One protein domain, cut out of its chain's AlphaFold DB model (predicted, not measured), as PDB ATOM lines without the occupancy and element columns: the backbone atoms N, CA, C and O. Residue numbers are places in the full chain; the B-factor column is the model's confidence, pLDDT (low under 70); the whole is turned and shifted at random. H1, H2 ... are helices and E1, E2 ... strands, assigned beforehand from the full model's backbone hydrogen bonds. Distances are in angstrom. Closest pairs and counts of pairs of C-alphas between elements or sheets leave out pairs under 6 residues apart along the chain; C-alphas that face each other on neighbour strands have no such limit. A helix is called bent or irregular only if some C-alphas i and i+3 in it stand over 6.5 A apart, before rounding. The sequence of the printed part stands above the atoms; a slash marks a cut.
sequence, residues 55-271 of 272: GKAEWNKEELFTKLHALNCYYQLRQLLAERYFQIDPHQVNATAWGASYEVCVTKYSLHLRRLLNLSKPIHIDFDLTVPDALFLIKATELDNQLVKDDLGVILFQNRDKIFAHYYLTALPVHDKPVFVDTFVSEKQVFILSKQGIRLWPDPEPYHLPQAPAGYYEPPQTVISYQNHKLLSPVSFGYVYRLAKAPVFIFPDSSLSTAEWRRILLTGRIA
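What this domain is: This is residues 55 to 271 of the 272 residues of an uncharacterized protein of bacterium (UniProt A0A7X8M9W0). What is the main picture? The twisted meander E3 E4 E5, each strand the antiparallel neighbour of the one before, makes the core, with the small antiparallel sheets E8 E7 E11 and E6 E10 E9 near E5 and H3 over one face. H2 packs on the parallel pair E1 E2, and the long helix H1 packs on H2 with residues 66 to 74, while residues 79 to 85 stick out. How large is it? The printed part has 217 residues with three named helices and eleven named strands, in the order H1 E1 H2 E2 E3 E4 E5 E6 E7 E8 E9 E10 E11 H3, mixed in class. It is compact, with a radius of gyration of the C-alphas of 18.1 A and spans of 58 by 43 by 32 A.

Where its parts are: What comes first? H1, residues 61 to 83, is 33.3 A long from C-alpha 61 at (34.328, 8.204, 50.527). E1 is residues 96 to 100, H2 102 to 116 and E2 124 to 131; H2 is 20.0 A long and irregular, with C-alphas 103 and 106 7.0 A apart, and E2 bends by 87 degrees at residue 128. What follows? E3, residues 141 to 149, E4, 152 to 159, and E5, 162 to 169, measure 23.5 A, 23.2 A and 23.6 A. E6 is residues 180 to 184, E7 190 to 194, E8 199 to 201, E9 225 to 227, E10 230 to 234 and E11 248 to 252. H3, residues 258 to 265, ends at C-alpha 265, (20.349, 19.045, 23.905).

How they stand to each other: How does H1 stand? It touches H2 at a steep tilt of 50 degrees, the same way, with the C-alphas of Ala 70 and Tyr 109 closest at 6.1 A. In H1 and H3 every O i to N i+4 pair is within hydrogen-bond range, in H2 9 of 11. How are the strands paired? E1, H2 and E2 form a strand-helix-strand unit, two parallel strands with a helix between in the chain, its crossover right-handed; N 97 and O 124 are 2.8 A apart. In the hairpins E3 and E4, and E4 and E5, N 143 and O 156 are 2.8 A apart and N 157 and O 164 2.8 A. E7 has N 191 and O 251 of E11 at 3.0 A, and E10 has N 231 and O 183 of E6 at 2.9 A. What else meets the meander? H3 is on it, over E4, at a height over the sheet of 9.3 A. The closest C-alphas of E5 and E11, Phe 164 and Phe 251, are 4.5 A apart.

The domain as a whole: Where are the extremes? The two C-alphas farthest apart are those of Tyr 85 and Gly 215, 61.0 A. Which links are long? H1 to E1, E8 to E9 and E10 to E11; the printed part has no cut. Where is confidence low? Residues 55 to 62, 173 to 176 and 238 to 246 hold the 21 residues with pLDDT under 70.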
ATOM      1  N   GLY A  55      25.752  -0.690  47.653       47.41
ATOM      2  CA  GLY A  55      26.908  -0.411  46.791       47.41
ATOM      3  C   GLY A  55      28.013  -1.455  46.941       47.41
ATOM      4  O   GLY A  55      28.999  -1.198  47.622       47.41
ATOM      5  N   LYS A  56      27.880  -2.632  46.315       46.25
ATOM      6  CA  LYS A  56      28.888  -3.718  46.392       46.25
ATOM      7  C   LYS A  56      30.271  -3.385  45.793       46.25
ATOM      8  O   LYS A  56      31.185  -4.182  45.955       46.25
ATOM      9  N   ALA A  57      30.452  -2.229  45.158       43.62
ATOM     10  CA  ALA A  57      31.757  -1.674  44.765       43.62
ATOM     11  C   ALA A  57      31.701  -0.144  44.535       43.62
ATOM     12  O   ALA A  57      32.621   0.448  43.982       43.62
ATOM     13  N   GLU A  58      30.612   0.509  44.952       50.84
ATOM     14  CA  GLU A  58      30.204   1.850  44.491       50.84
ATOM     15  C   GLU A  58      30.349   2.910  45.590       50.84
ATOM     16  O   GLU A  58      29.610   3.891  45.655       50.84
ATOM     17  N   TRP A  59      31.273   2.689  46.526       54.72
ATOM     18  CA  TRP A  59      31.470   3.597  47.646       54.72
ATOM     19  C   TRP A  59      32.462   4.699  47.308       54.72
ATOM     20  O   TRP A  59      33.661   4.464  47.161       54.72
ATOM     21  N   ASN A  60      31.956   5.928  47.256       64.00
ATOM     22  CA  ASN A  60      32.777   7.120  47.167       64.00
ATOM     23  C   ASN A  60      32.878   7.791  48.547       64.00
ATOM     24  O   ASN A  60      31.961   8.480  48.993       64.00
ATOM     25  N   LYS A  61      34.018   7.596  49.221       68.75
ATOM     26  CA  LYS A  61      34.328   8.204  50.527       68.75
ATOM     27  C   LYS A  61      34.166   9.731  50.507       68.75
ATOM     28  O   LYS A  61      33.638  10.299  51.459       68.75
ATOM     29  N   GLU A  62      34.586  10.385  49.425       69.88
ATOM     30  CA  GLU A  62      34.498  11.843  49.255       69.88
ATOM     31  C   GLU A  62      33.041  12.311  49.212       69.88
ATOM     32  O   GLU A  62      32.699  13.377  49.722       69.88
ATOM     33  N   GLU A  63      32.158  11.487  48.646       73.94
ATOM     34  CA  GLU A  63      30.730  11.780  48.584       73.94
ATOM     35  C   GLU A  63      30.077  11.719  49.962       73.94
ATOM     36  O   GLU A  63      29.302  12.605  50.316       73.94
ATOM     37  N   LEU A  64      30.418  10.711  50.771       74.81
ATOM     38  CA  LEU A  64      29.948  10.658  52.151       74.81
ATOM     39  C   LEU A  64      30.402  11.902  52.925       74.81
ATOM     40  O   LEU A  64      29.583  12.518  53.603       74.81
ATOM     41  N   PHE A  65      31.677  12.286  52.820       78.38
ATOM     42  CA  PHE A  65      32.176  13.472  53.518       78.38
ATOM     43  C   PHE A  65      31.449  14.741  53.092       78.38
ATOM     44  O   PHE A  65      31.027  15.507  53.951       78.38
ATOM     45  N   THR A  66      31.248  14.933  51.788       80.62
ATOM     46  CA  THR A  66      30.543  16.114  51.278       80.62
ATOM     47  C   THR A  66      29.099  16.154  51.783       80.62
ATOM     48  O   THR A  66      28.640  17.197  52.237       80.62
ATOM     49  N   LYS A  67      28.403  15.008  51.804       79.69
ATOM     50  CA  LYS A  67      27.046  14.878  52.365       79.69
ATOM     51  C   LYS A  67      26.991  15.223  53.852       79.69
ATOM     52  O   LYS A  67      26.124  15.981  54.275       79.69
ATOM     53  N   LEU A  68      27.906  14.661  54.643       83.12
ATOM     54  CA  LEU A  68      27.983  14.916  56.083       83.12
ATOM     55  C   LEU A  68      28.295  16.384  56.371       83.12
ATOM     56  O   LEU A  68      27.686  16.977  57.258       83.12
ATOM     57  N   HIS A  69      29.197  16.978  55.594       86.31
ATOM     58  CA  HIS A  69      29.535  18.382  55.743       86.31
ATOM     59  C   HIS A  69      28.368  19.294  55.340       86.31
ATOM     60  O   HIS A  69      28.006  20.175  56.110       86.31
ATOM     61  N   ALA A  70      27.698  19.036  54.210       88.81
ATOM     62  CA  ALA A  70      26.512  19.793  53.799       88.81
ATOM     63  C   ALA A  70      25.387  19.719  54.847       88.81
ATOM     64  O   ALA A  70      24.737  20.725  55.133       88.81
ATOM     65  N   LEU A  71      25.191  18.550  55.465       87.25
ATOM     66  CA  LEU A  71      24.257  18.379  56.575       87.25
ATOM     67  C   LEU A  71      24.647  19.230  57.791       87.25
ATOM     68  O   LEU A  71      23.787  19.880  58.380       87.25
ATOM     69  N   ASN A  72      25.929  19.246  58.156       85.62
ATOM     70  CA  ASN A  72      26.421  20.085  59.244       85.62
ATOM     71  C   ASN A  72      26.193  21.579  58.953       85.62
ATOM     72  O   ASN A  72      25.631  22.285  59.788       85.62
ATOM     73  N   CYS A  73      26.534  22.038  57.743       89.62
ATOM     74  CA  CYS A  73      26.268  23.408  57.297       89.62
ATOM     75  C   CYS A  73      24.776  23.755  57.369       89.62
ATOM     76  O   CYS A  73      24.421  24.841  57.821       89.62
ATOM     77  N   TYR A  74      23.892  22.833  56.972       92.81
ATOM     78  CA  TYR A  74      22.445  23.013  57.083       92.81
ATOM     79  C   TYR A  74      22.003  23.250  58.534       92.81
ATOM     80  O   TYR A  74      21.274  24.207  58.803       92.81
ATOM     81  N   TYR A  75      22.454  22.426  59.483       90.25
ATOM     82  CA  TYR A  75      22.086  22.599  60.889       90.25
ATOM     83  C   TYR A  75      22.656  23.881  61.494       90.25
ATOM     84  O   TYR A  75      21.938  24.581  62.206       90.25
ATOM     85  N   GLN A  76      23.899  24.227  61.157       91.50
ATOM     86  CA  GLN A  76      24.506  25.484  61.585       91.50
ATOM     87  C   GLN A  76      23.723  26.691  61.050       91.50
ATOM     88  O   GLN A  76      23.411  27.607  61.805       91.50
ATOM     89  N   LEU A  77      23.328  26.672  59.773       93.25
ATOM     90  CA  LEU A  77      22.488  27.714  59.187       93.25
ATOM     91  C   LEU A  77      21.136  27.813  59.907       93.25
ATOM     92  O   LEU A  77      20.714  28.904  60.280       93.25
ATOM     93  N   ARG A  78      20.468  26.679  60.155       93.31
ATOM     94  CA  ARG A  78      19.195  26.629  60.894       93.31
ATOM     95  C   ARG A  78      19.317  27.233  62.292       93.31
ATOM     96  O   ARG A  78      18.424  27.973  62.699       93.31
ATOM     97  N   GLN A  79      20.403  26.936  63.000       92.12
ATOM     98  CA  GLN A  79      20.681  27.510  64.312       92.12
ATOM     99  C   GLN A  79      20.871  29.031  64.224       92.12
ATOM    100  O   GLN A  79      20.187  29.767  64.929       92.12
ATOM    101  N   LEU A  80      21.724  29.508  63.312       94.44
ATOM    102  CA  LEU A  80      22.002  30.939  63.140       94.44
ATOM    103  C   LEU A  80      20.755  31.751  62.761       94.44
ATOM    104  O   LEU A  80      20.624  32.906  63.176       94.44
ATOM    105  N   LEU A  81      19.847  31.164  61.974       94.88
ATOM    106  CA  LEU A  81      18.553  31.764  61.646       94.88
ATOM    107  C   LEU A  81      17.652  31.839  62.881       94.88
ATOM    108  O   LEU A  81      17.089  32.896  63.151       94.88
ATOM    109  N   ALA A  82      17.557  30.751  63.651       93.94
ATOM    110  CA  ALA A  82      16.739  30.694  64.858       93.94
ATOM    111  C   ALA A  82      17.198  31.704  65.923       93.94
ATOM    112  O   ALA A  82      16.366  32.412  66.482       93.94
ATOM    113  N   GLU A  83      18.511  31.838  66.141       96.50
ATOM    114  CA  GLU A  83      19.111  32.827  67.054       96.50
ATOM    115  C   GLU A  83      18.768  34.279  66.685       96.50
ATOM    116  O   GLU A  83      18.783  35.162  67.536       96.50
ATOM    117  N   ARG A  84      18.454  34.530  65.410       97.25
ATOM    118  CA  ARG A  84      18.088  35.849  64.876       97.25
ATOM    119  C   ARG A  84      16.593  35.977  64.585       97.25
ATOM    120  O   ARG A  84      16.183  36.958  63.974       97.25
ATOM    121  N   TYR A  85      15.790  34.992  64.996       96.50
ATOM    122  CA  TYR A  85      14.351  34.924  64.731       96.50
ATOM    123  C   TYR A  85      13.989  35.002  63.236       96.50
ATOM    124  O   TYR A  85      12.898  35.440  62.872       96.50
ATOM    125  N   PHE A  86      14.889  34.551  62.359       96.06
ATOM    126  CA  PHE A  86      14.628  34.445  60.929       96.06
ATOM    127  C   PHE A  86      13.996  33.100  60.579       96.06
ATOM    128  O   PHE A  86      14.382  32.042  61.082       96.06
ATOM    129  N   GLN A  87      13.052  33.139  59.641       93.00
ATOM    130  CA  GLN A  87      12.511  31.963  58.972       93.00
ATOM    131  C   GLN A  87      12.768  32.076  57.475       93.00
ATOM    132  O   GLN A  87      12.710  33.160  56.902       93.00
ATOM    133  N   ILE A  88      13.061  30.939  56.851       92.06
ATOM    134  CA  ILE A  88      13.228  30.843  55.406       92.06
ATOM    135  C   ILE A  88      11.967  30.213  54.823       92.06
ATOM    136  O   ILE A  88      11.616  29.095  55.205       92.06
ATOM    137  N   ASP A  89      11.337  30.904  53.873       95.75
ATOM    138  CA  ASP A  89      10.371  30.298  52.958       95.75
ATOM    139  C   ASP A  89      11.128  29.704  51.750       95.75
ATOM    140  O   ASP A  89      11.637  30.458  50.911       95.75
ATOM    141  N   PRO A  90      11.212  28.367  51.619       95.31
ATOM    142  CA  PRO A  90      11.941  27.717  50.528       95.31
ATOM    143  C   PRO A  90      11.374  27.996  49.124       95.31
ATOM    144  O   PRO A  90      12.024  27.683  48.119       95.31
ATOM    145  N   HIS A  91      10.173  28.572  49.025       95.88
ATOM    146  CA  HIS A  91       9.582  28.987  47.754       95.88
ATOM    147  C   HIS A  91      10.073  30.359  47.278       95.88
ATOM    148  O   HIS A  91      10.070  30.646  46.078       95.88
ATOM    149  N   GLN A  92      10.551  31.193  48.203       95.69
ATOM    150  CA  GLN A  92      10.966  32.567  47.919       95.69
ATOM    151  C   GLN A  92      12.482  32.735  47.813       95.69
ATOM    152  O   GLN A  92      12.949  33.709  47.224       95.69
ATOM    153  N   VAL A  93      13.260  31.776  48.317       95.50
ATOM    154  CA  VAL A  93      14.723  31.831  48.253       95.50
ATOM    155  C   VAL A  93      15.225  31.685  46.823       95.50
ATOM    156  O   VAL A  93      14.921  30.712  46.133       95.50
ATOM    157  N   ASN A  94      16.071  32.629  46.420       95.44
ATOM    158  CA  ASN A  94      17.030  32.440  45.340       95.44
ATOM    159  C   ASN A  94      18.402  32.215  45.979       95.44
ATOM    160  O   ASN A  94      18.744  32.881  46.958       95.44
ATOM    161  N   ALA A  95      19.173  31.276  45.446       95.69
ATOM    162  CA  ALA A  95      20.478  30.927  45.979       95.69
ATOM    163  C   ALA A  95      21.483  30.772  44.839       95.69
ATOM    164  O   ALA A  95      21.171  30.173  43.807       95.69
ATOM    165  N   THR A  96      22.688  31.279  45.080       96.19
ATOM    166  CA  THR A  96      23.830  31.174  44.174       96.19
ATOM    167  C   THR A  96      24.968  30.470  44.900       96.19
ATOM    168  O   THR A  96      25.205  30.733  46.081       96.19
ATOM    169  N   ALA A  97      25.669  29.580  44.209       94.69
ATOM    170  CA  ALA A  97      26.850  28.893  44.703       94.69
ATOM    171  C   ALA A  97      28.062  29.220  43.832       94.69
ATOM    172  O   ALA A  97      27.950  29.364  42.618       94.69
ATOM    173  N   TRP A  98      29.220  29.313  44.475       94.69
ATOM    174  CA  TRP A  98      30.510  29.551  43.839       94.69
ATOM    175  C   TRP A  98      31.631  29.034  44.745       94.69
ATOM    176  O   TRP A  98      31.399  28.733  45.921       94.69
ATOM    177  N   GLY A  99      32.843  28.889  44.208       89.44
ATOM    178  CA  GLY A  99      34.000  28.465  44.995       89.44
ATOM    179  C   GLY A  99      35.034  27.646  44.226       89.44
ATOM    180  O   GLY A  99      35.200  27.766  43.014       89.44
ATOM    181  N   ALA A 100      35.768  26.813  44.962       77.81
ATOM    182  CA  ALA A 100      36.795  25.953  44.393       77.81
ATOM    183  C   ALA A 100      36.159  24.670  43.838       77.81
ATOM    184  O   ALA A 100      35.569  23.908  44.605       77.81
ATOM    185  N   SER A 101      36.334  24.419  42.539       86.38
ATOM    186  CA  SER A 101      35.834  23.261  41.787       86.38
ATOM    187  C   SER A 101      34.352  23.317  41.407       86.38
ATOM    188  O   SER A 101      33.463  22.941  42.183       86.38
ATOM    189  N   TYR A 102      34.112  23.719  40.159       90.06
ATOM    190  CA  TYR A 102      32.809  23.713  39.499       90.06
ATOM    191  C   TYR A 102      32.222  22.297  39.432       90.06
ATOM    192  O   TYR A 102      31.133  22.030  39.943       90.06
ATOM    193  N   GLU A 103      32.981  21.357  38.884       87.38
ATOM    194  CA  GLU A 103      32.571  19.992  38.562       87.38
ATOM    195  C   GLU A 103      32.367  19.098  39.789       87.38
ATOM    196  O   GLU A 103      31.726  18.045  39.695       87.38
ATOM    197  N   VAL A 104      32.955  19.468  40.931       82.81
ATOM    198  CA  VAL A 104      32.990  18.631  42.134       82.81
ATOM    199  C   VAL A 104      32.321  19.350  43.292       82.81
ATOM    200  O   VAL A 104      31.140  19.118  43.545       82.81
ATOM    201  N   CYS A 105      33.054  20.174  44.039       84.88
ATOM    202  CA  CYS A 105      32.589  20.666  45.333       84.88
ATOM    203  C   CYS A 105      31.351  21.547  45.186       84.88
ATOM    204  O   CYS A 105      30.332  21.258  45.812       84.88
ATOM    205  N   VAL A 106      31.405  22.574  44.336       89.19
ATOM    206  CA  VAL A 106      30.303  23.535  44.188       89.19
ATOM    207  C   VAL A 106      29.035  22.835  43.704       89.19
ATOM    208  O   VAL A 106      27.978  22.997  44.319       89.19
ATOM    209  N   THR A 107      29.147  21.960  42.701       89.12
ATOM    210  CA  THR A 107      28.026  21.133  42.230       89.12
ATOM    211  C   THR A 107      27.446  20.253  43.345       89.12
ATOM    212  O   THR A 107      26.237  20.275  43.584       89.12
ATOM    213  N   LYS A 108      28.279  19.514  44.093       86.12
ATOM    214  CA  LYS A 108      27.808  18.630  45.177       86.12
ATOM    215  C   LYS A 108      27.120  19.395  46.308       86.12
ATOM    216  O   LYS A 108      26.065  18.966  46.773       86.12
ATOM    217  N   TYR A 109      27.707  20.494  46.786       88.94
ATOM    218  CA  TYR A 109      27.098  21.280  47.863       88.94
ATOM    219  C   TYR A 109      25.777  21.888  47.415       88.94
ATOM    220  O   TYR A 109      24.814  21.828  48.173       88.94
ATOM    221  N   SER A 110      25.703  22.387  46.180       92.19
ATOM    222  CA  SER A 110      24.469  22.934  45.609       92.19
ATOM    223  C   SER A 110      23.352  21.890  45.589       92.19
ATOM    224  O   SER A 110      22.253  22.138  46.084       92.19
ATOM    225  N   LEU A 111      23.660  20.678  45.121       89.69
ATOM    226  CA  LEU A 111      22.739  19.539  45.123       89.69
ATOM    227  C   LEU A 111      22.232  19.194  46.529       89.69
ATOM    228  O   LEU A 111      21.022  19.086  46.758       89.69
ATOM    229  N   HIS A 112      23.152  19.015  47.483       87.44
ATOM    230  CA  HIS A 112      22.799  18.593  48.842       87.44
ATOM    231  C   HIS A 112      22.061  19.688  49.606       87.44
ATOM    232  O   HIS A 112      21.051  19.401  50.248       87.44
ATOM    233  N   LEU A 113      22.518  20.938  49.521       91.75
ATOM    234  CA  LEU A 113      21.906  22.060  50.231       91.75
ATOM    235  C   LEU A 113      20.528  22.400  49.682       91.75
ATOM    236  O   LEU A 113      19.630  22.621  50.490       91.75
ATOM    237  N   ARG A 114      20.313  22.362  48.357       92.69
ATOM    238  CA  ARG A 114      18.972  22.557  47.780       92.69
ATOM    239  C   ARG A 114      17.973  21.594  48.413       92.69
ATOM    240  O   ARG A 114      16.912  22.009  48.868       92.69
ATOM    241  N   ARG A 115      18.344  20.314  48.496       89.25
ATOM    242  CA  ARG A 115      17.510  19.267  49.093       89.25
ATOM    243  C   ARG A 115      17.320  19.467  50.597       89.25
ATOM    244  O   ARG A 115      16.197  19.376  51.076       89.25
ATOM    245  N   LEU A 116      18.399  19.701  51.344       90.06
ATOM    246  CA  LEU A 116      18.345  19.853  52.804       90.06
ATOM    247  C   LEU A 116      17.509  21.064  53.227       90.06
ATOM    248  O   LEU A 116      16.773  20.989  54.205       90.06
ATOM    249  N   LEU A 117      17.588  22.153  52.464       92.12
ATOM    250  CA  LEU A 117      16.797  23.365  52.667       92.12
ATOM    251  C   LEU A 117      15.405  23.292  52.021       92.12
ATOM    252  O   LEU A 117      14.625  24.228  52.174       92.12
ATOM    253  N   ASN A 118      15.089  22.196  51.323       93.06
ATOM    254  CA  ASN A 118      13.843  21.991  50.585       93.06
ATOM    255  C   ASN A 118      13.534  23.117  49.578       93.06
ATOM    256  O   ASN A 118      12.374  23.473  49.392       93.06
ATOM    257  N   LEU A 119      14.560  23.705  48.951       94.19
ATOM    258  CA  LEU A 119      14.388  24.838  48.039       94.19
ATOM    259  C   LEU A 119      13.636  24.405  46.780       94.19
ATOM    260  O   LEU A 119      14.040  23.471  46.085       94.19
ATOM    261  N   SER A 120      12.573  25.138  46.453       93.69
ATOM    262  CA  SER A 120      11.788  24.877  45.238       93.69
ATOM    263  C   SER A 120      12.570  25.193  43.959       93.69
ATOM    264  O   SER A 120      12.440  24.493  42.954       93.69
ATOM    265  N   LYS A 121      13.430  26.214  44.012       93.81
ATOM    266  CA  LYS A 121      14.280  26.649  42.904       93.81
ATOM    267  C   LYS A 121      15.652  25.969  42.977       93.81
ATOM    268  O   LYS A 121      16.150  25.732  44.082       93.81
ATOM    269  N   PRO A 122      16.285  25.660  41.833       93.88
ATOM    270  CA  PRO A 122      17.685  25.257  41.807       93.88
ATOM    271  C   PRO A 122      18.606  26.309  42.426       93.88
ATOM    272  O   PRO A 122      18.341  27.507  42.339       93.88
ATOM    273  N   ILE A 123      19.716  25.850  43.003       95.00
ATOM    274  CA  ILE A 123      20.838  26.726  43.341       95.00
ATOM    275  C   ILE A 123      21.620  26.964  42.049       95.00
ATOM    276  O   ILE A 123      22.092  26.005  41.436       95.00
ATOM    277  N   HIS A 124      21.713  28.220  41.618       94.38
ATOM    278  CA  HIS A 124      22.473  28.593  40.428       94.38
ATOM    279  C   HIS A 124      23.970  28.568  40.751       94.38
ATOM    280  O   HIS A 124      24.381  29.084  41.787       94.38
ATOM    281  N   ILE A 125      24.782  27.957  39.894       94.38
ATOM    282  CA  ILE A 125      26.238  27.995  40.035       94.38
ATOM    283  C   ILE A 125      26.736  29.155  39.188       94.38
ATOM    284  O   ILE A 125      26.563  29.131  37.976       94.38
ATOM    285  N   ASP A 126      27.342  30.146  39.831       94.19
ATOM    286  CA  ASP A 126      27.963  31.263  39.126       94.19
ATOM    287  C   ASP A 126      29.304  30.789  38.555       94.19
ATOM    288  O   ASP A 126      30.278  30.606  39.294       94.19
ATOM    289  N   PHE A 127      29.325  30.501  37.253       95.06
ATOM    290  CA  PHE A 127      30.495  29.940  36.584       95.06
ATOM    291  C   PHE A 127      31.696  30.895  36.619       95.06
ATOM    292  O   PHE A 127      32.812  30.446  36.867       95.06
ATOM    293  N   ASP A 128      31.471  32.203  36.471       92.94
ATOM    294  CA  ASP A 128      32.539  33.210  36.444       92.94
ATOM    295  C   ASP A 128      33.220  33.373  37.813       92.94
ATOM    296  O   ASP A 128      34.399  33.727  37.899       92.94
ATOM    297  N   LEU A 129      32.497  33.070  38.896       93.25
ATOM    298  CA  LEU A 129      33.023  33.063  40.264       93.25
ATOM    299  C   LEU A 129      33.502  31.680  40.736       93.25
ATOM    300  O   LEU A 129      33.878  31.517  41.902       93.25
ATOM    301  N   THR A 130      33.501  30.673  39.861       91.25
ATOM    302  CA  THR A 130      33.837  29.292  40.218       91.25
ATOM    303  C   THR A 130      35.045  28.787  39.443       91.25
ATOM    304  O   THR A 130      35.144  28.933  38.234       91.25
ATOM    305  N   VAL A 131      35.975  28.128  40.135       90.12
ATOM    306  CA  VAL A 131      37.167  27.557  39.489       90.12
ATOM    307  C   VAL A 131      36.804  26.237  38.798       90.12
ATOM    308  O   VAL A 131      36.430  25.298  39.507       90.12
ATOM    309  N   PRO A 132      36.936  26.110  37.464       92.06
ATOM    310  CA  PRO A 132      36.736  24.837  36.786       92.06
ATOM    311  C   PRO A 132      37.927  23.890  36.976       92.06
ATOM    312  O   PRO A 132      39.084  24.310  36.996       92.06
ATOM    313  N   ASP A 133      37.641  22.594  37.067       87.19
ATOM    314  CA  ASP A 133      38.631  21.519  37.124       87.19
ATOM    315  C   ASP A 133      39.170  21.168  35.731       87.19
ATOM    316  O   ASP A 133      40.343  20.822  35.579       87.19
ATOM    317  N   ALA A 134      38.302  21.172  34.716       90.19
ATOM    318  CA  ALA A 134      38.650  20.758  33.369       90.19
ATOM    319  C   ALA A 134      39.441  21.855  32.655       90.19
ATOM    320  O   ALA A 134      39.014  23.007  32.562       90.19
ATOM    321  N   LEU A 135      40.571  21.485  32.046       92.31
ATOM    322  CA  LEU A 135      41.438  22.441  31.346       92.31
ATOM    323  C   LEU A 135      40.707  23.195  30.225       92.31
ATOM    324  O   LEU A 135      40.963  24.378  30.001       92.31
ATOM    325  N   PHE A 136      39.777  22.532  29.532       94.62
ATOM    326  CA  PHE A 136      38.979  23.157  28.474       94.62
ATOM    327  C   PHE A 136      37.859  24.067  29.002       94.62
ATOM    328  O   PHE A 136      37.292  24.815  28.209       94.62
ATOM    329  N   LEU A 137      37.565  24.061  30.304       95.69
ATOM    330  CA  LEU A 137      36.634  24.999  30.933       95.69
ATOM    331  C   LEU A 137      37.317  26.283  31.437       95.69
ATOM    332  O   LEU A 137      36.650  27.301  31.540       95.69
ATOM    333  N   ILE A 138      38.638  26.291  31.669       94.25
ATOM    334  CA  ILE A 138      39.379  27.457  32.218       94.25
ATOM    335  C   ILE A 138      39.176  28.749  31.405       94.25
ATOM    336  O   ILE A 138      39.250  29.845  31.948       94.25
ATOM    337  N   LYS A 139      38.965  28.630  30.092       95.12
ATOM    338  CA  LYS A 139      38.727  29.766  29.182       95.12
ATOM    339  C   LYS A 139      37.350  29.711  28.528       95.12
ATOM    340  O   LYS A 139      37.158  30.299  27.466       95.12
ATOM    341  N   ALA A 140      36.451  28.915  29.093       97.44
ATOM    342  CA  ALA A 140      35.100  28.824  28.592       97.44
ATOM    343  C   ALA A 140      34.257  29.997  29.100       97.44
ATOM    344  O   ALA A 140      34.549  30.582  30.136       97.44
ATOM    345  N   THR A 141      33.197  30.305  28.369       97.06
ATOM    346  CA  THR A 141      32.117  31.198  28.785       97.06
ATOM    347  C   THR A 141      30.825  30.395  28.780       97.06
ATOM    348  O   THR A 141      30.590  29.617  27.848       97.06
ATOM    349  N   GLU A 142      30.001  30.560  29.812       97.06
ATOM    350  CA  GLU A 142      28.641  30.021  29.829       97.06
ATOM    351  C   GLU A 142      27.791  30.778  28.797       97.06
ATOM    352  O   GLU A 142      27.644  31.996  28.863       97.06
ATOM    353  N   LEU A 143      27.262  30.059  27.805       96.69
ATOM    354  CA  LEU A 143      26.377  30.622  26.784       96.69
ATOM    355  C   LEU A 143      24.907  30.528  27.180       96.69
ATOM    356  O   LEU A 143      24.104  31.380  26.801       96.69
ATOM    357  N   ASP A 144      24.540  29.435  27.843       96.06
ATOM    358  CA  ASP A 144      23.157  29.115  28.165       96.06
ATOM    359  C   ASP A 144      23.095  28.069  29.275       96.06
ATOM    360  O   ASP A 144      23.898  27.135  29.298       96.06
ATOM    361  N   ASN A 145      22.105  28.193  30.151       95.38
ATOM    362  CA  ASN A 145      21.883  27.294  31.273       95.38
ATOM    363  C   ASN A 145      20.379  27.113  31.464       95.38
ATOM    364  O   ASN A 145      19.670  28.036  31.872       95.38
ATOM    365  N   GLN A 146      19.878  25.933  31.105       94.75
ATOM    366  CA  GLN A 146      18.446  25.662  31.062       94.75
ATOM    367  C   GLN A 146      18.078  24.383  31.788       94.75
ATOM    368  O   GLN A 146      18.737  23.354  31.658       94.75
ATOM    369  N   LEU A 147      16.935  24.430  32.470       94.19
ATOM    370  CA  LEU A 147      16.235  23.230  32.903       94.19
ATOM    371  C   LEU A 147      15.525  22.596  31.711       94.19
ATOM    372  O   LEU A 147      14.731  23.246  31.035       94.19
ATOM    373  N   VAL A 148      15.784  21.312  31.499       92.69
ATOM    374  CA  VAL A 148      15.115  20.503  30.484       92.69
ATOM    375  C   VAL A 148      13.806  19.951  31.053       92.69
ATOM    376  O   VAL A 148      12.731  20.253  30.538       92.69
ATOM    377  N   LYS A 149      13.881  19.150  32.129       89.19
ATOM    378  CA  LYS A 149      12.725  18.532  32.813       89.19
ATOM    379  C   LYS A 149      13.155  17.831  34.109       89.19
ATOM    380  O   LYS A 149      14.291  17.400  34.181       89.19
ATOM    381  N   ASP A 150      12.260  17.627  35.080       79.69
ATOM    382  CA  ASP A 150      12.464  16.696  36.213       79.69
ATOM    383  C   ASP A 150      13.832  16.864  36.923       79.69
ATOM    384  O   ASP A 150      14.564  15.900  37.126       79.69
ATOM    385  N   ASP A 151      14.204  18.112  37.239       89.88
ATOM    386  CA  ASP A 151      15.498  18.515  37.826       89.88
ATOM    387  C   ASP A 151      16.749  18.331  36.941       89.88
ATOM    388  O   ASP A 151      17.846  18.710  37.366       89.88
ATOM    389  N   LEU A 152      16.602  17.835  35.711       93.69
ATOM    390  CA  LEU A 152      17.646  17.808  34.690       93.69
ATOM    391  C   LEU A 152      17.846  19.197  34.089       93.69
ATOM    392  O   LEU A 152      16.922  19.771  33.509       93.69
ATOM    393  N   GLY A 153      19.069  19.701  34.175       95.38
ATOM    394  CA  GLY A 153      19.526  20.873  33.449       95.38
ATOM    395  C   GLY A 153      20.609  20.538  32.431       95.38
ATOM    396  O   GLY A 153      21.224  19.468  32.460       95.38
ATOM    397  N   VAL A 154      20.844  21.473  31.521       96.56
ATOM    398  CA  VAL A 154      21.940  21.447  30.559       96.56
ATOM    399  C   VAL A 154      22.595  22.817  30.504       96.56
ATOM    400  O   VAL A 154      21.907  23.838  30.496       96.56
ATOM    401  N   ILE A 155      23.924  22.823  30.467       96.69
ATOM    402  CA  ILE A 155      24.714  24.047  30.334       96.69
ATOM    403  C   ILE A 155      25.518  23.958  29.052       96.69
ATOM    404  O   ILE A 155      26.173  22.944  28.795       96.69
ATOM    405  N   LEU A 156      25.440  25.014  28.252       97.81
ATOM    406  CA  LEU A 156      26.187  25.196  27.021       97.81
ATOM    407  C   LEU A 156      27.342  26.159  27.279       97.81
ATOM    408  O   LEU A 156      27.149  27.262  27.784       97.81
ATOM    409  N   PHE A 157      28.533  25.755  26.868       98.06
ATOM    410  CA  PHE A 157      29.761  26.520  26.984       98.06
ATOM    411  C   PHE A 157      30.334  26.829  25.611       98.06
ATOM    412  O   PHE A 157      30.136  26.078  24.649       98.06
ATOM    413  N   GLN A 158      31.126  27.892  25.558       97.50
ATOM    414  CA  GLN A 158      32.001  28.196  24.438       97.50
ATOM    415  C   GLN A 158      33.421  28.431  24.924       97.50
ATOM    416  O   GLN A 158      33.646  29.245  25.808       97.50
ATOM    417  N   ASN A 159      34.392  27.769  24.304       97.31
ATOM    418  CA  ASN A 159      35.807  28.087  24.445       97.31
ATOM    419  C   ASN A 159      36.396  28.258  23.042       97.31
ATOM    420  O   ASN A 159      36.577  27.280  22.314       97.31
ATOM    421  N   ARG A 160      36.688  29.511  22.670       95.12
ATOM    422  CA  ARG A 160      37.096  29.906  21.309       95.12
ATOM    423  C   ARG A 160      36.032  29.513  20.269       95.12
ATOM    424  O   ARG A 160      34.883  29.934  20.363       95.12
ATOM    425  N   ASP A 161      36.424  28.727  19.277       94.25
ATOM    426  CA  ASP A 161      35.611  28.193  18.188       94.25
ATOM    427  C   ASP A 161      34.843  26.922  18.576       94.25
ATOM    428  O   ASP A 161      34.029  26.430  17.798       94.25
ATOM    429  N   LYS A 162      35.072  26.385  19.781       96.12
ATOM    430  CA  LYS A 162      34.438  25.150  20.241       96.12
ATOM    431  C   LYS A 162      33.268  25.451  21.161       96.12
ATOM    432  O   LYS A 162      33.431  26.121  22.179       96.12
ATOM    433  N   ILE A 163      32.117  24.880  20.833       97.50
ATOM    434  CA  ILE A 163      30.962  24.794  21.726       97.50
ATOM    435  C   ILE A 163      30.885  23.391  22.320       97.50
ATOM    436  O   ILE A 163      31.319  22.428  21.693       97.50
ATOM    437  N   PHE A 164      30.364  23.265  23.531       97.81
ATOM    438  CA  PHE A 164      30.160  21.972  24.181       97.81
ATOM    439  C   PHE A 164      29.174  22.111  25.325       97.81
ATOM    440  O   PHE A 164      28.922  23.212  25.801       97.81
ATOM    441  N   ALA A 165      28.603  21.001  25.769       97.38
ATOM    442  CA  ALA A 165      27.622  21.014  26.839       97.38
ATOM    443  C   ALA A 165      27.855  19.898  27.845       97.38
ATOM    444  O   ALA A 165      28.526  18.909  27.554       97.38
ATOM    445  N   HIS A 166      27.256  20.029  29.021       94.75
ATOM    446  CA  HIS A 166      27.038  18.885  29.894       94.75
ATOM    447  C   HIS A 166      25.661  18.964  30.535       94.75
ATOM    448  O   HIS A 166      25.147  20.044  30.836       94.75
ATOM    449  N   TYR A 167      25.079  17.794  30.761       95.25
ATOM    450  CA  TYR A 167      23.883  17.663  31.572       95.25
ATOM    451  C   TYR A 167      24.250  17.647  33.045       95.25
ATOM    452  O   TYR A 167      25.266  17.061  33.428       95.25
ATOM    453  N   TYR A 168      23.394  18.224  33.878       93.00
ATOM    454  CA  TYR A 168      23.531  18.177  35.324       93.00
ATOM    455  C   TYR A 168      22.179  17.963  36.001       93.00
ATOM    456  O   TYR A 168      21.133  18.254  35.427       93.00
ATOM    457  N   LEU A 169      22.189  17.437  37.224       91.12
ATOM    458  CA  LEU A 169      20.997  17.441  38.065       91.12
ATOM    459  C   LEU A 169      21.036  18.623  39.015       91.12
ATOM    460  O   LEU A 169      22.090  19.048  39.481       91.12
ATOM    461  N   THR A 170      19.853  19.109  39.346       90.12
ATOM    462  CA  THR A 170      19.657  20.146  40.356       90.12
ATOM    463  C   THR A 170      19.216  19.563  41.695       90.12
ATOM    464  O   THR A 170      19.262  20.255  42.708       90.12
ATOM    465  N   ALA A 171      18.805  18.295  41.731       83.75
ATOM    466  CA  ALA A 171      18.590  17.511  42.940       83.75
ATOM    467  C   ALA A 171      18.792  16.021  42.624       83.75
ATOM    468  O   ALA A 171      18.363  15.545  41.579       83.75
ATOM    469  N   LEU A 172      19.423  15.272  43.533       75.81
ATOM    470  CA  LEU A 172      19.435  13.810  43.471       75.81
ATOM    471  C   LEU A 172      19.412  13.219  44.888       75.81
ATOM    472  O   LEU A 172      20.237  13.596  45.730       75.81
ATOM    473  N   PRO A 173      18.494  12.288  45.200       66.38
ATOM    474  CA  PRO A 173      18.557  11.517  46.426       66.38
ATOM    475  C   PRO A 173      19.895  10.796  46.617       66.38
ATOM    476  O   PRO A 173      20.504  10.234  45.715       66.38
ATOM    477  N   VAL A 174      20.335  10.762  47.872       56.69
ATOM    478  CA  VAL A 174      21.608  10.167  48.315       56.69
ATOM    479  C   VAL A 174      21.750   8.678  47.971       56.69
ATOM    480  O   VAL A 174      22.871   8.167  47.965       56.69
ATOM    481  N   HIS A 175      20.627   7.990  47.777       59.38
ATOM    482  CA  HIS A 175      20.531   6.550  47.544       59.38
ATOM    483  C   HIS A 175      20.234   6.193  46.085       59.38
ATOM    484  O   HIS A 175      20.112   5.002  45.784       59.38
ATOM    485  N   ASP A 176      20.097   7.192  45.215       67.50
ATOM    486  CA  ASP A 176      19.780   6.951  43.819       67.50
ATOM    487  C   ASP A 176      21.006   6.457  43.064       67.50
ATOM    488  O   ASP A 176      22.159   6.772  43.377       67.50
ATOM    489  N   LYS A 177      20.721   5.612  42.077       71.88
ATOM    490  CA  LYS A 177      21.712   5.106  41.136       71.88
ATOM    491  C   LYS A 177      22.243   6.255  40.276       71.88
ATOM    492  O   LYS A 177      21.580   7.289  40.175       71.88
ATOM    493  N   PRO A 178      23.404   6.069  39.626       76.19
ATOM    494  CA  PRO A 178      23.825   7.017  38.616       76.19
ATOM    495  C   PRO A 178      22.726   7.260  37.591       76.19
ATOM    496  O   PRO A 178      22.111   6.312  37.100       76.19
ATOM    497  N   VAL A 179      22.498   8.534  37.289       83.38
ATOM    498  CA  VAL A 179      21.502   8.958  36.312       83.38
ATOM    499  C   VAL A 179      22.181   9.152  34.968       83.38
ATOM    500  O   VAL A 179      23.260   9.741  34.880       83.38
ATOM    501  N   PHE A 180      21.528   8.656  33.926       90.00
ATOM    502  CA  PHE A 180      21.951   8.818  32.547       90.00
ATOM    503  C   PHE A 180      20.891   9.595  31.778       90.00
ATOM    504  O   PHE A 180      19.711   9.553  32.127       90.00
ATOM    505  N   VAL A 181      21.317  10.281  30.726       93.38
ATOM    506  CA  VAL A 181      20.441  10.967  29.780       93.38
ATOM    507  C   VAL A 181      20.555  10.330  28.411       93.38
ATOM    508  O   VAL A 181      21.670  10.113  27.932       93.38
ATOM    509  N   ASP A 182      19.407  10.063  27.785       95.00
ATOM    510  CA  ASP A 182      19.330   9.737  26.368       95.00
ATOM    511  C   ASP A 182      19.228  11.025  25.535       95.00
ATOM    512  O   ASP A 182      18.398  11.893  25.781       95.00
ATOM    513  N   THR A 183      20.124  11.203  24.564       94.69
ATOM    514  CA  THR A 183      20.095  12.337  23.624       94.69
ATOM    515  C   THR A 183      20.038  11.812  22.199       94.69
ATOM    516  O   THR A 183      20.825  10.940  21.826       94.69
ATOM    517  N   PHE A 184      19.112  12.335  21.393       92.94
ATOM    518  CA  PHE A 184      18.966  11.944  19.992       92.94
ATOM    519  C   PHE A 184      19.965  12.700  19.122       92.94
ATOM    520  O   PHE A 184      19.779  13.882  18.837       92.94
ATOM    521  N   VAL A 185      21.022  12.021  18.692       92.00
ATOM    522  CA  VAL A 185      22.078  12.623  17.875       92.00
ATOM    523  C   VAL A 185      22.701  11.582  16.954       92.00
ATOM    524  O   VAL A 185      22.695  10.394  17.264       92.00
ATOM    525  N   SER A 186      23.212  12.010  15.801       89.56
ATOM    526  CA  SER A 186      23.970  11.125  14.915       89.56
ATOM    527  C   SER A 186      25.352  10.844  15.500       89.56
ATOM    528  O   SER A 186      26.029  11.756  15.966       89.56
ATOM    529  N   GLU A 187      25.814   9.599  15.406       84.88
ATOM    530  CA  GLU A 187      27.148   9.175  15.855       84.88
ATOM    531  C   GLU A 187      28.281  10.018  15.259       84.88
ATOM    532  O   GLU A 187      29.254  10.326  15.937       84.88
ATOM    533  N   LYS A 188      28.133  10.442  14.001       88.38
ATOM    534  CA  LYS A 188      29.144  11.247  13.302       88.38
ATOM    535  C   LYS A 188      29.199  12.699  13.776       88.38
ATOM    536  O   LYS A 188      30.144  13.393  13.429       88.38
ATOM    537  N   GLN A 189      28.192  13.140  14.530       90.69
ATOM    538  CA  GLN A 189      28.004  14.540  14.890       90.69
ATOM    539  C   GLN A 189      28.517  14.903  16.277       90.69
ATOM    540  O   GLN A 189      28.446  16.074  16.634       90.69
ATOM    541  N   VAL A 190      28.988  13.945  17.081       95.38
ATOM    542  CA  VAL A 190      29.393  14.220  18.464       95.38
ATOM    543  C   VAL A 190      30.576  13.384  18.918       95.38
ATOM    544  O   VAL A 190      30.759  12.242  18.505       95.38
ATOM    545  N   PHE A 191      31.323  13.933  19.866       95.81
ATOM    546  CA  PHE A 191      32.245  13.181  20.706       95.81
ATOM    547  C   PHE A 191      32.061  13.581  22.173       95.81
ATOM    548  O   PHE A 191      31.557  14.661  22.487       95.81
ATOM    549  N   ILE A 192      32.445  12.691  23.085       94.56
ATOM    550  CA  ILE A 192      32.337  12.904  24.527       94.56
ATOM    551  C   ILE A 192      33.724  12.863  25.148       94.56
ATOM    552  O   ILE A 192      34.472  11.907  24.935       94.56
ATOM    553  N   LEU A 193      34.029  13.867  25.969       94.06
ATOM    554  CA  LEU A 193      35.231  13.907  26.796       94.06
ATOM    555  C   LEU A 193      34.890  13.769  28.283       94.06
ATOM    556  O   LEU A 193      33.848  14.243  28.744       94.06
ATOM    557  N   SER A 194      35.793  13.169  29.055       90.94
ATOM    558  CA  SER A 194      35.809  13.328  30.511       90.94
ATOM    559  C   SER A 194      36.300  14.727  30.898       90.94
ATOM    560  O   SER A 194      36.879  15.448  30.083       90.94
ATOM    561  N   LYS A 195      36.162  15.104  32.175       87.88
ATOM    562  CA  LYS A 195      36.747  16.353  32.691       87.88
ATOM    563  C   LYS A 195      38.275  16.436  32.544       87.88
ATOM    564  O   LYS A 195      38.827  17.528  32.497       87.88
ATOM    565  N   GLN A 196      38.970  15.299  32.449       86.81
ATOM    566  CA  GLN A 196      40.415  15.249  32.182       86.81
ATOM    567  C   GLN A 196      40.754  15.396  30.689       86.81
ATOM    568  O   GLN A 196      41.927  15.377  30.332       86.81
ATOM    569  N   GLY A 197      39.753  15.544  29.814       90.88
ATOM    570  CA  GLY A 197      39.943  15.659  28.368       90.88
ATOM    571  C   GLY A 197      40.124  14.322  27.649       90.88
ATOM    572  O   GLY A 197      40.526  14.321  26.493       90.88
ATOM    573  N   ILE A 198      39.827  13.204  28.315       90.62
ATOM    574  CA  ILE A 198      39.984  11.857  27.754       90.62
ATOM    575  C   ILE A 198      38.750  11.518  26.941       90.62
ATOM    576  O   ILE A 198      37.627  11.719  27.414       90.62
ATOM    577  N   ARG A 199      38.948  10.990  25.735       93.00
ATOM    578  CA  ARG A 199      37.830  10.598  24.884       93.00
ATOM    579  C   ARG A 199      37.106   9.393  25.468       93.00
ATOM    580  O   ARG A 199      37.699   8.344  25.694       93.00
ATOM    581  N   LEU A 200      35.806   9.552  25.686       91.75
ATOM    582  CA  LEU A 200      34.901   8.493  26.136       91.75
ATOM    583  C   LEU A 200      34.035   7.957  24.989       91.75
ATOM    584  O   LEU A 200      33.491   6.861  25.101       91.75
ATOM    585  N   TRP A 201      33.877   8.734  23.914       93.81
ATOM    586  CA  TRP A 201      33.125   8.359  22.714       93.81
ATOM    587  C   TRP A 201      33.426   9.307  21.536       93.81
ATOM    588  O   TRP A 201      33.644  10.492  21.798       93.81
ATOM    589  N   PRO A 202      33.350   8.861  20.267       91.94
ATOM    590  CA  PRO A 202      33.502   7.468  19.834       91.94
ATOM    591  C   PRO A 202      34.949   7.000  20.073       91.94
ATOM    592  O   PRO A 202      35.836   7.836  20.212       91.94
ATOM    593  N   ASP A 203      35.181   5.689  20.154       91.94
ATOM    594  CA  ASP A 203      36.511   5.084  20.372       91.94
ATOM    595  C   ASP A 203      37.196   5.529  21.684       91.94
ATOM    596  O   ASP A 203      38.074   6.397  21.677       91.94
ATOM    597  N   PRO A 204      36.787   4.974  22.843       91.25
ATOM    598  CA  PRO A 204      37.262   5.442  24.138       91.25
ATOM    599  C   PRO A 204      38.770   5.212  24.321       91.25
ATOM    600  O   PRO A 204      39.302   4.133  24.048       91.25
ATOM    601  N   GLU A 205      39.450   6.235  24.831       91.06
ATOM    602  CA  GLU A 205      40.889   6.237  25.082       91.06
ATOM    603  C   GLU A 205      41.223   5.571  26.433       91.06
ATOM    604  O   GLU A 205      40.427   5.625  27.379       91.06
ATOM    605  N   PRO A 206      42.403   4.933  26.561       88.25
ATOM    606  CA  PRO A 206      42.873   4.425  27.844       88.25
ATOM    607  C   PRO A 206      43.143   5.577  28.819       88.25
ATOM    608  O   PRO A 206      43.601   6.654  28.437       88.25
ATOM    609  N   TYR A 207      42.892   5.339  30.105       83.38
ATOM    610  CA  TYR A 207      43.055   6.355  31.143       83.38
ATOM    611  C   TYR A 207      44.434   6.246  31.799       83.38
ATOM    612  O   TYR A 207      44.825   5.179  32.271       83.38
ATOM    613  N   HIS A 208      45.168   7.358  31.870       80.44
ATOM    614  CA  HIS A 208      46.435   7.444  32.599       80.44
ATOM    615  C   HIS A 208      46.230   8.231  33.893       80.44
ATOM    616  O   HIS A 208      45.816   9.391  33.874       80.44
ATOM    617  N   LEU A 209      46.496   7.597  35.039       74.56
ATOM    618  CA  LEU A 209      46.475   8.303  36.319       74.56
ATOM    619  C   LEU A 209      47.625   9.322  36.334       74.56
ATOM    620  O   LEU A 209      48.757   8.919  36.086       74.56
ATOM    621  N   PRO A 210      47.399  10.586  36.744       71.62
ATOM    622  CA  PRO A 210      48.448  11.612  36.741       71.62
ATOM    623  C   PRO A 210      49.730  11.236  37.503       71.62
ATOM    624  O   PRO A 210      50.789  11.791  37.240       71.62
ATOM    625  N   GLN A 211      49.631  10.314  38.465       78.62
ATOM    626  CA  GLN A 211      50.752   9.833  39.278       78.62
ATOM    627  C   GLN A 211      51.232   8.424  38.892       78.62
ATOM    628  O   GLN A 211      52.159   7.909  39.515       78.62
ATOM    629  N   ALA A 212      50.599   7.766  37.917       79.38
ATOM    630  CA  ALA A 212      51.025   6.441  37.484       79.38
ATOM    631  C   ALA A 212      52.280   6.533  36.601       79.38
ATOM    632  O   ALA A 212      52.402   7.462  35.798       79.38
ATOM    633  N   PRO A 213      53.210   5.564  36.693       87.25
ATOM    634  CA  PRO A 213      54.340   5.497  35.776       87.25
ATOM    635  C   PRO A 213      53.880   5.372  34.315       87.25
ATOM    636  O   PRO A 213      52.777   4.894  34.024       87.25
ATOM    637  N   ALA A 214      54.733   5.775  33.373       87.12
ATOM    638  CA  ALA A 214      54.475   5.550  31.953       87.12
ATOM    639  C   ALA A 214      54.277   4.046  31.678       87.12
ATOM    640  O   ALA A 214      55.006   3.213  32.213       87.12
ATOM    641  N   GLY A 215      53.276   3.701  30.864       85.62
ATOM    642  CA  GLY A 215      52.914   2.304  30.583       85.62
ATOM    643  C   GLY A 215      51.808   1.732  31.477       85.62
ATOM    644  O   GLY A 215      51.253   0.689  31.141       85.62
ATOM    645  N   TYR A 216      51.434   2.413  32.567       84.62
ATOM    646  CA  TYR A 216      50.341   1.991  33.447       84.62
ATOM    647  C   TYR A 216      49.061   2.743  33.112       84.62
ATOM    648  O   TYR A 216      48.835   3.860  33.576       84.62
ATOM    649  N   TYR A 217      48.219   2.101  32.311       83.00
ATOM    650  CA  TYR A 217      46.930   2.635  31.900       83.00
ATOM    651  C   TYR A 217      45.799   1.779  32.457       83.00
ATOM    652  O   TYR A 217      45.880   0.549  32.477       83.00
ATOM    653  N   GLU A 218      44.725   2.431  32.882       82.50
ATOM    654  CA  GLU A 218      43.451   1.753  33.063       82.50
ATOM    655  C   GLU A 218      42.815   1.523  31.683       82.50
ATOM    656  O   GLU A 218      42.922   2.386  30.800       82.50
ATOM    657  N   PRO A 219      42.159   0.366  31.468       83.12
ATOM    658  CA  PRO A 219      41.482   0.103  30.210       83.12
ATOM    659  C   PRO A 219      40.396   1.160  29.948       83.12
ATOM    660  O   PRO A 219      39.824   1.698  30.907       83.12
ATOM    661  N   PRO A 220      40.081   1.439  28.668       81.62
ATOM    662  CA  PRO A 220      38.975   2.312  28.314       81.62
ATOM    663  C   PRO A 220      37.690   1.879  29.013       81.62
ATOM    664  O   PRO A 220      37.388   0.687  29.120       81.62
ATOM    665  N   GLN A 221      36.923   2.848  29.496       75.19
ATOM    666  CA  GLN A 221      35.694   2.561  30.222       75.19
ATOM    667  C   GLN A 221      34.480   2.801  29.360       75.19
ATOM    668  O   GLN A 221      34.254   3.901  28.855       75.19
ATOM    669  N   THR A 222      33.635   1.786  29.296       80.06
ATOM    670  CA  THR A 222      32.356   1.858  28.605       80.06
ATOM    671  C   THR A 222      31.313   2.511  29.513       80.06
ATOM    672  O   THR A 222      30.484   1.835  30.118       80.06
ATOM    673  N   VAL A 223      31.393   3.837  29.658       83.12
ATOM    674  CA  VAL A 223      30.393   4.650  30.387       83.12
ATOM    675  C   VAL A 223      29.379   5.318  29.461       83.12
ATOM    676  O   VAL A 223      28.331   5.761  29.922       83.12
ATOM    677  N   ILE A 224      29.695   5.386  28.169       90.19
ATOM    678  CA  ILE A 224      28.812   5.877  27.116       90.19
ATOM    679  C   ILE A 224      28.310   4.672  26.330       90.19
ATOM    680  O   ILE A 224      29.090   3.772  26.009       90.19
ATOM    681  N   SER A 225      27.021   4.652  26.006       91.75
ATOM    682  CA  SER A 225      26.475   3.708  25.034       91.75
ATOM    683  C   SER A 225      25.707   4.452  23.949       91.75
ATOM    684  O   SER A 225      25.140   5.517  24.184       91.75
ATOM    685  N   TYR A 226      25.717   3.904  22.740       93.88
ATOM    686  CA  TYR A 226      25.006   4.469  21.602       93.88
ATOM    687  C   TYR A 226      24.205   3.374  20.906       93.88
ATOM    688  O   TYR A 226      24.771   2.382  20.444       93.88
ATOM    689  N   GLN A 227      22.880   3.517  20.877       93.00
ATOM    690  CA  GLN A 227      21.964   2.550  20.264       93.00
ATOM    691  C   GLN A 227      20.749   3.278  19.690       93.00
ATOM    692  O   GLN A 227      20.213   4.179  20.326       93.00
ATOM    693  N   ASN A 228      20.278   2.883  18.503       91.94
ATOM    694  CA  ASN A 228      19.068   3.444  17.878       91.94
ATOM    695  C   ASN A 228      19.070   4.985  17.786       91.94
ATOM    696  O   ASN A 228      18.063   5.625  18.085       91.94
ATOM    697  N   HIS A 229      20.209   5.583  17.412       91.06
ATOM    698  CA  HIS A 229      20.407   7.043  17.362       91.06
ATOM    699  C   HIS A 229      20.257   7.769  18.706       91.06
ATOM    700  O   HIS A 229      20.055   8.983  18.744       91.06
ATOM    701  N   LYS A 230      20.360   7.030  19.813       93.06
ATOM    702  CA  LYS A 230      20.374   7.570  21.167       93.06
ATOM    703  C   LYS A 230      21.749   7.402  21.774       93.06
ATOM    704  O   LYS A 230      22.247   6.284  21.893       93.06
ATOM    705  N   LEU A 231      22.315   8.519  22.200       94.44
ATOM    706  CA  LEU A 231      23.517   8.577  23.010       94.44
ATOM    707  C   LEU A 231      23.110   8.575  24.481       94.44
ATOM    708  O   LEU A 231      22.443   9.503  24.936       94.44
ATOM    709  N   LEU A 232      23.501   7.535  25.210       93.94
ATOM    710  CA  LEU A 232      23.329   7.437  26.649       93.94
ATOM    711  C   LEU A 232      24.596   7.955  27.327       93.94
ATOM    712  O   LEU A 232      25.669   7.363  27.196       93.94
ATOM    713  N   SER A 233      24.470   9.062  28.050       91.81
ATOM    714  CA  SER A 233      25.590   9.709  28.737       91.81
ATOM    715  C   SER A 233      25.273   9.936  30.215       91.81
ATOM    716  O   SER A 233      24.118  10.200  30.553       91.81
ATOM    717  N   PRO A 234      26.249   9.797  31.127       89.12
ATOM    718  CA  PRO A 234      26.021  10.053  32.542       89.12
ATOM    719  C   PRO A 234      25.767  11.543  32.780       89.12
ATOM    720  O   PRO A 234      26.424  12.406  32.201       89.12
ATOM    721  N   VAL A 235      24.838  11.846  33.680       88.44
ATOM    722  CA  VAL A 235      24.564  13.220  34.103       88.44
ATOM    723  C   VAL A 235      25.615  13.664  35.123       88.44
ATOM    724  O   VAL A 235      26.104  12.865  35.922       88.44
ATOM    725  N   SER A 236      25.975  14.947  35.131       84.44
ATOM    726  CA  SER A 236      26.769  15.529  36.211       84.44
ATOM    727  C   SER A 236      25.912  15.692  37.463       84.44
ATOM    728  O   SER A 236      24.983  16.493  37.512       84.44
ATOM    729  N   PHE A 237      26.206  14.935  38.510       72.62
ATOM    730  CA  PHE A 237      25.538  15.116  39.802       72.62
ATOM    731  C   PHE A 237      26.510  14.927  40.974       72.62
ATOM    732  O   PHE A 237      26.132  14.512  42.066       72.62
ATOM    733  N   GLY A 238      27.794  15.221  40.741       58.19
ATOM    734  CA  GLY A 238      28.822  15.247  41.780       58.19
ATOM    735  C   GLY A 238      29.354  13.880  42.230       58.19
ATOM    736  O   GLY A 238      30.240  13.829  43.078       58.19
ATOM    737  N   TYR A 239      28.904  12.749  41.682       58.75
ATOM    738  CA  TYR A 239      29.450  11.450  42.087       58.75
ATOM    739  C   TYR A 239      30.746  11.147  41.335       58.75
ATOM    740  O   TYR A 239      30.773  10.937  40.125       58.75
ATOM    741  N   VAL A 240      31.841  11.068  42.092       49.84
ATOM    742  CA  VAL A 240      33.130  10.566  41.604       49.84
ATOM    743  C   VAL A 240      33.034   9.041  41.515       49.84
ATOM    744  O   VAL A 240      33.390   8.330  42.455       49.84
ATOM    745  N   TYR A 241      32.516   8.519  40.407       52.25
ATOM    746  CA  TYR A 241      32.692   7.104  40.088       52.25
ATOM    747  C   TYR A 241      34.173   6.886  39.800       52.25
ATOM    748  O   TYR A 241      34.735   7.547  38.928       52.25
ATOM    749  N   ARG A 242      34.822   5.928  40.474       51.53
ATOM    750  CA  ARG A 242      35.869   5.198  39.752       51.53
ATOM    751  C   ARG A 242      35.139   4.660  38.509       51.53
ATOM    752  O   ARG A 242      34.141   3.972  38.663       51.53
ATOM    753  N   LEU A 243      35.521   5.037  37.297       51.47
ATOM    754  CA  LEU A 243      36.872   4.747  36.868       51.47
ATOM    755  C   LEU A 243      37.536   5.873  35.990       51.47
ATOM    756  O   LEU A 243      38.751   5.884  35.900       51.47
ATOM    757  N   ALA A 244      36.836   6.870  35.414       44.97
ATOM    758  CA  ALA A 244      37.409   8.026  34.657       44.97
ATOM    759  C   ALA A 244      36.667   9.363  34.952       44.97
ATOM    760  O   ALA A 244      36.696  10.318  34.180       44.97
ATOM    761  N   LYS A 245      35.986   9.378  36.111       56.81
ATOM    762  CA  LYS A 245      35.553  10.490  36.983       56.81
ATOM    763  C   LYS A 245      34.931  11.726  36.314       56.81
ATOM    764  O   LYS A 245      35.562  12.780  36.265       56.81
ATOM    765  N   ALA A 246      33.657  11.559  35.942       65.50
ATOM    766  CA  ALA A 246      32.607  12.561  35.708       65.50
ATOM    767  C   ALA A 246      32.830  13.950  36.364       65.50
ATOM    768  O   ALA A 246      33.390  14.021  37.466       65.50
ATOM    769  N   PRO A 247      32.337  15.049  35.754       82.75
ATOM    770  CA  PRO A 247      31.372  15.126  34.650       82.75
ATOM    771  C   PRO A 247      31.927  14.754  33.274       82.75
ATOM    772  O   PRO A 247      33.140  14.719  33.058       82.75
ATOM    773  N   VAL A 248      31.003  14.443  32.364       91.44
ATOM    774  CA  VAL A 248      31.274  14.252  30.935       91.44
ATOM    775  C   VAL A 248      30.775  15.458  30.157       91.44
ATOM    776  O   VAL A 248      29.804  16.098  30.558       91.44
ATOM    777  N   PHE A 249      31.425  15.744  29.038       95.44
ATOM    778  CA  PHE A 249      31.136  16.897  28.198       95.44
ATOM    779  C   PHE A 249      30.924  16.438  26.763       95.44
ATOM    780  O   PHE A 249      31.728  15.674  26.229       95.44
ATOM    781  N   ILE A 250      29.835  16.898  26.158       96.62
ATOM    782  CA  ILE A 250      29.394  16.527  24.820       96.62
ATOM    783  C   ILE A 250      29.759  17.662  23.868       96.62
ATOM    784  O   ILE A 250      29.297  18.794  24.026       96.62
ATOM    785  N   PHE A 251      30.593  17.348  22.885       97.56
ATOM    786  CA  PHE A 251      31.058  18.276  21.867       97.56
ATOM    787  C   PHE A 251      30.391  17.914  20.537       97.56
ATOM    788  O   PHE A 251      30.507  16.757  20.121       97.56
ATOM    789  N   PRO A 252      29.708  18.853  19.866       97.25
ATOM    790  CA  PRO A 252      29.258  18.647  18.505       97.25
ATOM    791  C   PRO A 252      30.438  18.719  17.527       97.25
ATOM    792  O   PRO A 252      31.488  19.303  17.816       97.25
ATOM    793  N   ASP A 253      30.255  18.133  16.351       93.75
ATOM    794  CA  ASP A 253      31.121  18.362  15.204       93.75
ATOM    795  C   ASP A 253      30.945  19.792  14.656       93.75
ATOM    796  O   ASP A 253      30.054  20.544  15.056       93.75
ATOM    797  N   SER A 254      31.798  20.183  13.709       91.94
ATOM    798  CA  SER A 254      31.733  21.512  13.089       91.94
ATOM    799  C   SER A 254      30.544  21.704  12.140       91.94
ATOM    800  O   SER A 254      30.395  22.790  11.585       91.94
ATOM    801  N   SER A 255      29.741  20.665  11.883       93.44
ATOM    802  CA  SER A 255      28.591  20.734  10.973       93.44
ATOM    803  C   SER A 255      27.328  21.264  11.651       93.44
ATOM    804  O   SER A 255      26.446  21.779  10.966       93.44
ATOM    805  N   LEU A 256      27.242  21.167  12.981       94.31
ATOM    806  CA  LEU A 256      26.094  21.635  13.753       94.31
ATOM    807  C   LEU A 256      26.235  23.109  14.136       94.31
ATOM    808  O   LEU A 256      27.193  23.517  14.794       94.31
ATOM    809  N   SER A 257      25.221  23.910  13.807       95.12
ATOM    810  CA  SER A 257      25.119  25.266  14.347       95.12
ATOM    811  C   SER A 257      24.818  25.248  15.851       95.12
ATOM    812  O   SER A 257      24.207  24.315  16.379       95.12
ATOM    813  N   THR A 258      25.163  26.325  16.564       95.31
ATOM    814  CA  THR A 258      24.847  26.474  17.998       95.31
ATOM    815  C   THR A 258      23.347  26.340  18.283       95.31
ATOM    816  O   THR A 258      22.957  25.744  19.285       95.31
ATOM    817  N   ALA A 259      22.492  26.855  17.392       96.31
ATOM    818  CA  ALA A 259      21.040  26.776  17.536       96.31
ATOM    819  C   ALA A 259      20.515  25.339  17.369       96.31
ATOM    820  O   ALA A 259      19.679  24.889  18.157       96.31
ATOM    821  N   GLU A 260      21.024  24.597  16.383       95.88
ATOM    822  CA  GLU A 260      20.691  23.181  16.205       95.88
ATOM    823  C   GLU A 260      21.193  22.341  17.374       95.88
ATOM    824  O   GLU A 260      20.454  21.489  17.871       95.88
ATOM    825  N   TRP A 261      22.404  22.624  17.853       96.00
ATOM    826  CA  TRP A 261      22.983  21.925  18.989       96.00
ATOM    827  C   TRP A 261      22.165  22.123  20.264       96.00
ATOM    828  O   TRP A 261      21.780  21.152  20.916       96.00
ATOM    829  N   ARG A 262      21.785  23.371  20.558       96.44
ATOM    830  CA  ARG A 262      20.869  23.704  21.656       96.44
ATOM    831  C   ARG A 262      19.552  22.936  21.536       96.44
ATOM    832  O   ARG A 262      19.103  22.338  22.509       96.44
ATOM    833  N   ARG A 263      18.948  22.898  20.343       96.38
ATOM    834  CA  ARG A 263      17.695  22.164  20.103       96.38
ATOM    835  C   ARG A 263      17.846  20.666  20.380       96.38
ATOM    836  O   ARG A 263      16.937  20.091  20.963       96.38
ATOM    837  N   ILE A 264      18.961  20.050  19.979       95.62
ATOM    838  CA  ILE A 264      19.253  18.631  20.240       95.62
ATOM    839  C   ILE A 264      19.368  18.376  21.746       95.62
ATOM    840  O   ILE A 264      18.705  17.477  22.262       95.62
ATOM    841  N   LEU A 265      20.146  19.190  22.461       96.38
ATOM    842  CA  LEU A 265      20.349  19.045  23.905       96.38
ATOM    843  C   LEU A 265      19.046  19.169  24.711       96.38
ATOM    844  O   LEU A 265      18.810  18.421  25.655       96.38
ATOM    845  N   LEU A 266      18.138  20.055  24.302       96.00
ATOM    846  CA  LEU A 266      16.836  20.204  24.961       96.00
ATOM    847  C   LEU A 266      15.890  19.007  24.733       96.00
ATOM    848  O   LEU A 266      14.826  18.945  25.345       96.00
ATOM    849  N   THR A 267      16.258  18.039  23.885       94.62
ATOM    850  CA  THR A 267      15.516  16.770  23.758       94.62
ATOM    851  C   THR A 267      15.915  15.722  24.793       94.62
ATOM    852  O   THR A 267      15.227  14.701  24.880       94.62
ATOM    853  N   GLY A 268      16.991  15.959  25.555       95.12
ATOM    854  CA  GLY A 268      17.540  15.010  26.516       95.12
ATOM    855  C   GLY A 268      16.526  14.581  27.574       95.12
ATOM    856  O   GLY A 268      15.804  15.413  28.127       95.12
ATOM    857  N   ARG A 269      16.454  13.281  27.879       94.75
ATOM    858  CA  ARG A 269      15.591  12.762  28.954       94.75
ATOM    859  C   ARG A 269      16.376  11.847  29.867       94.75
ATOM    860  O   ARG A 269      17.281  11.148  29.428       94.75
ATOM    861  N   ILE A 270      16.010  11.839  31.146       92.00
ATOM    862  CA  ILE A 270      16.534  10.847  32.083       92.00
ATOM    863  C   ILE A 270      16.136   9.457  31.575       92.00
ATOM    864  O   ILE A 270      14.955   9.183  31.352       92.00
ATOM    865  N   ALA A 271      17.130   8.596  31.379       89.00
ATOM    866  CA  ALA A 271      16.920   7.217  30.976       89.00
ATOM    867  C   ALA A 271      16.320   6.410  32.139       89.00
ATOM    868  O   ALA A 271      16.774   6.521  33.280       89.00
TER     869      ALA A 271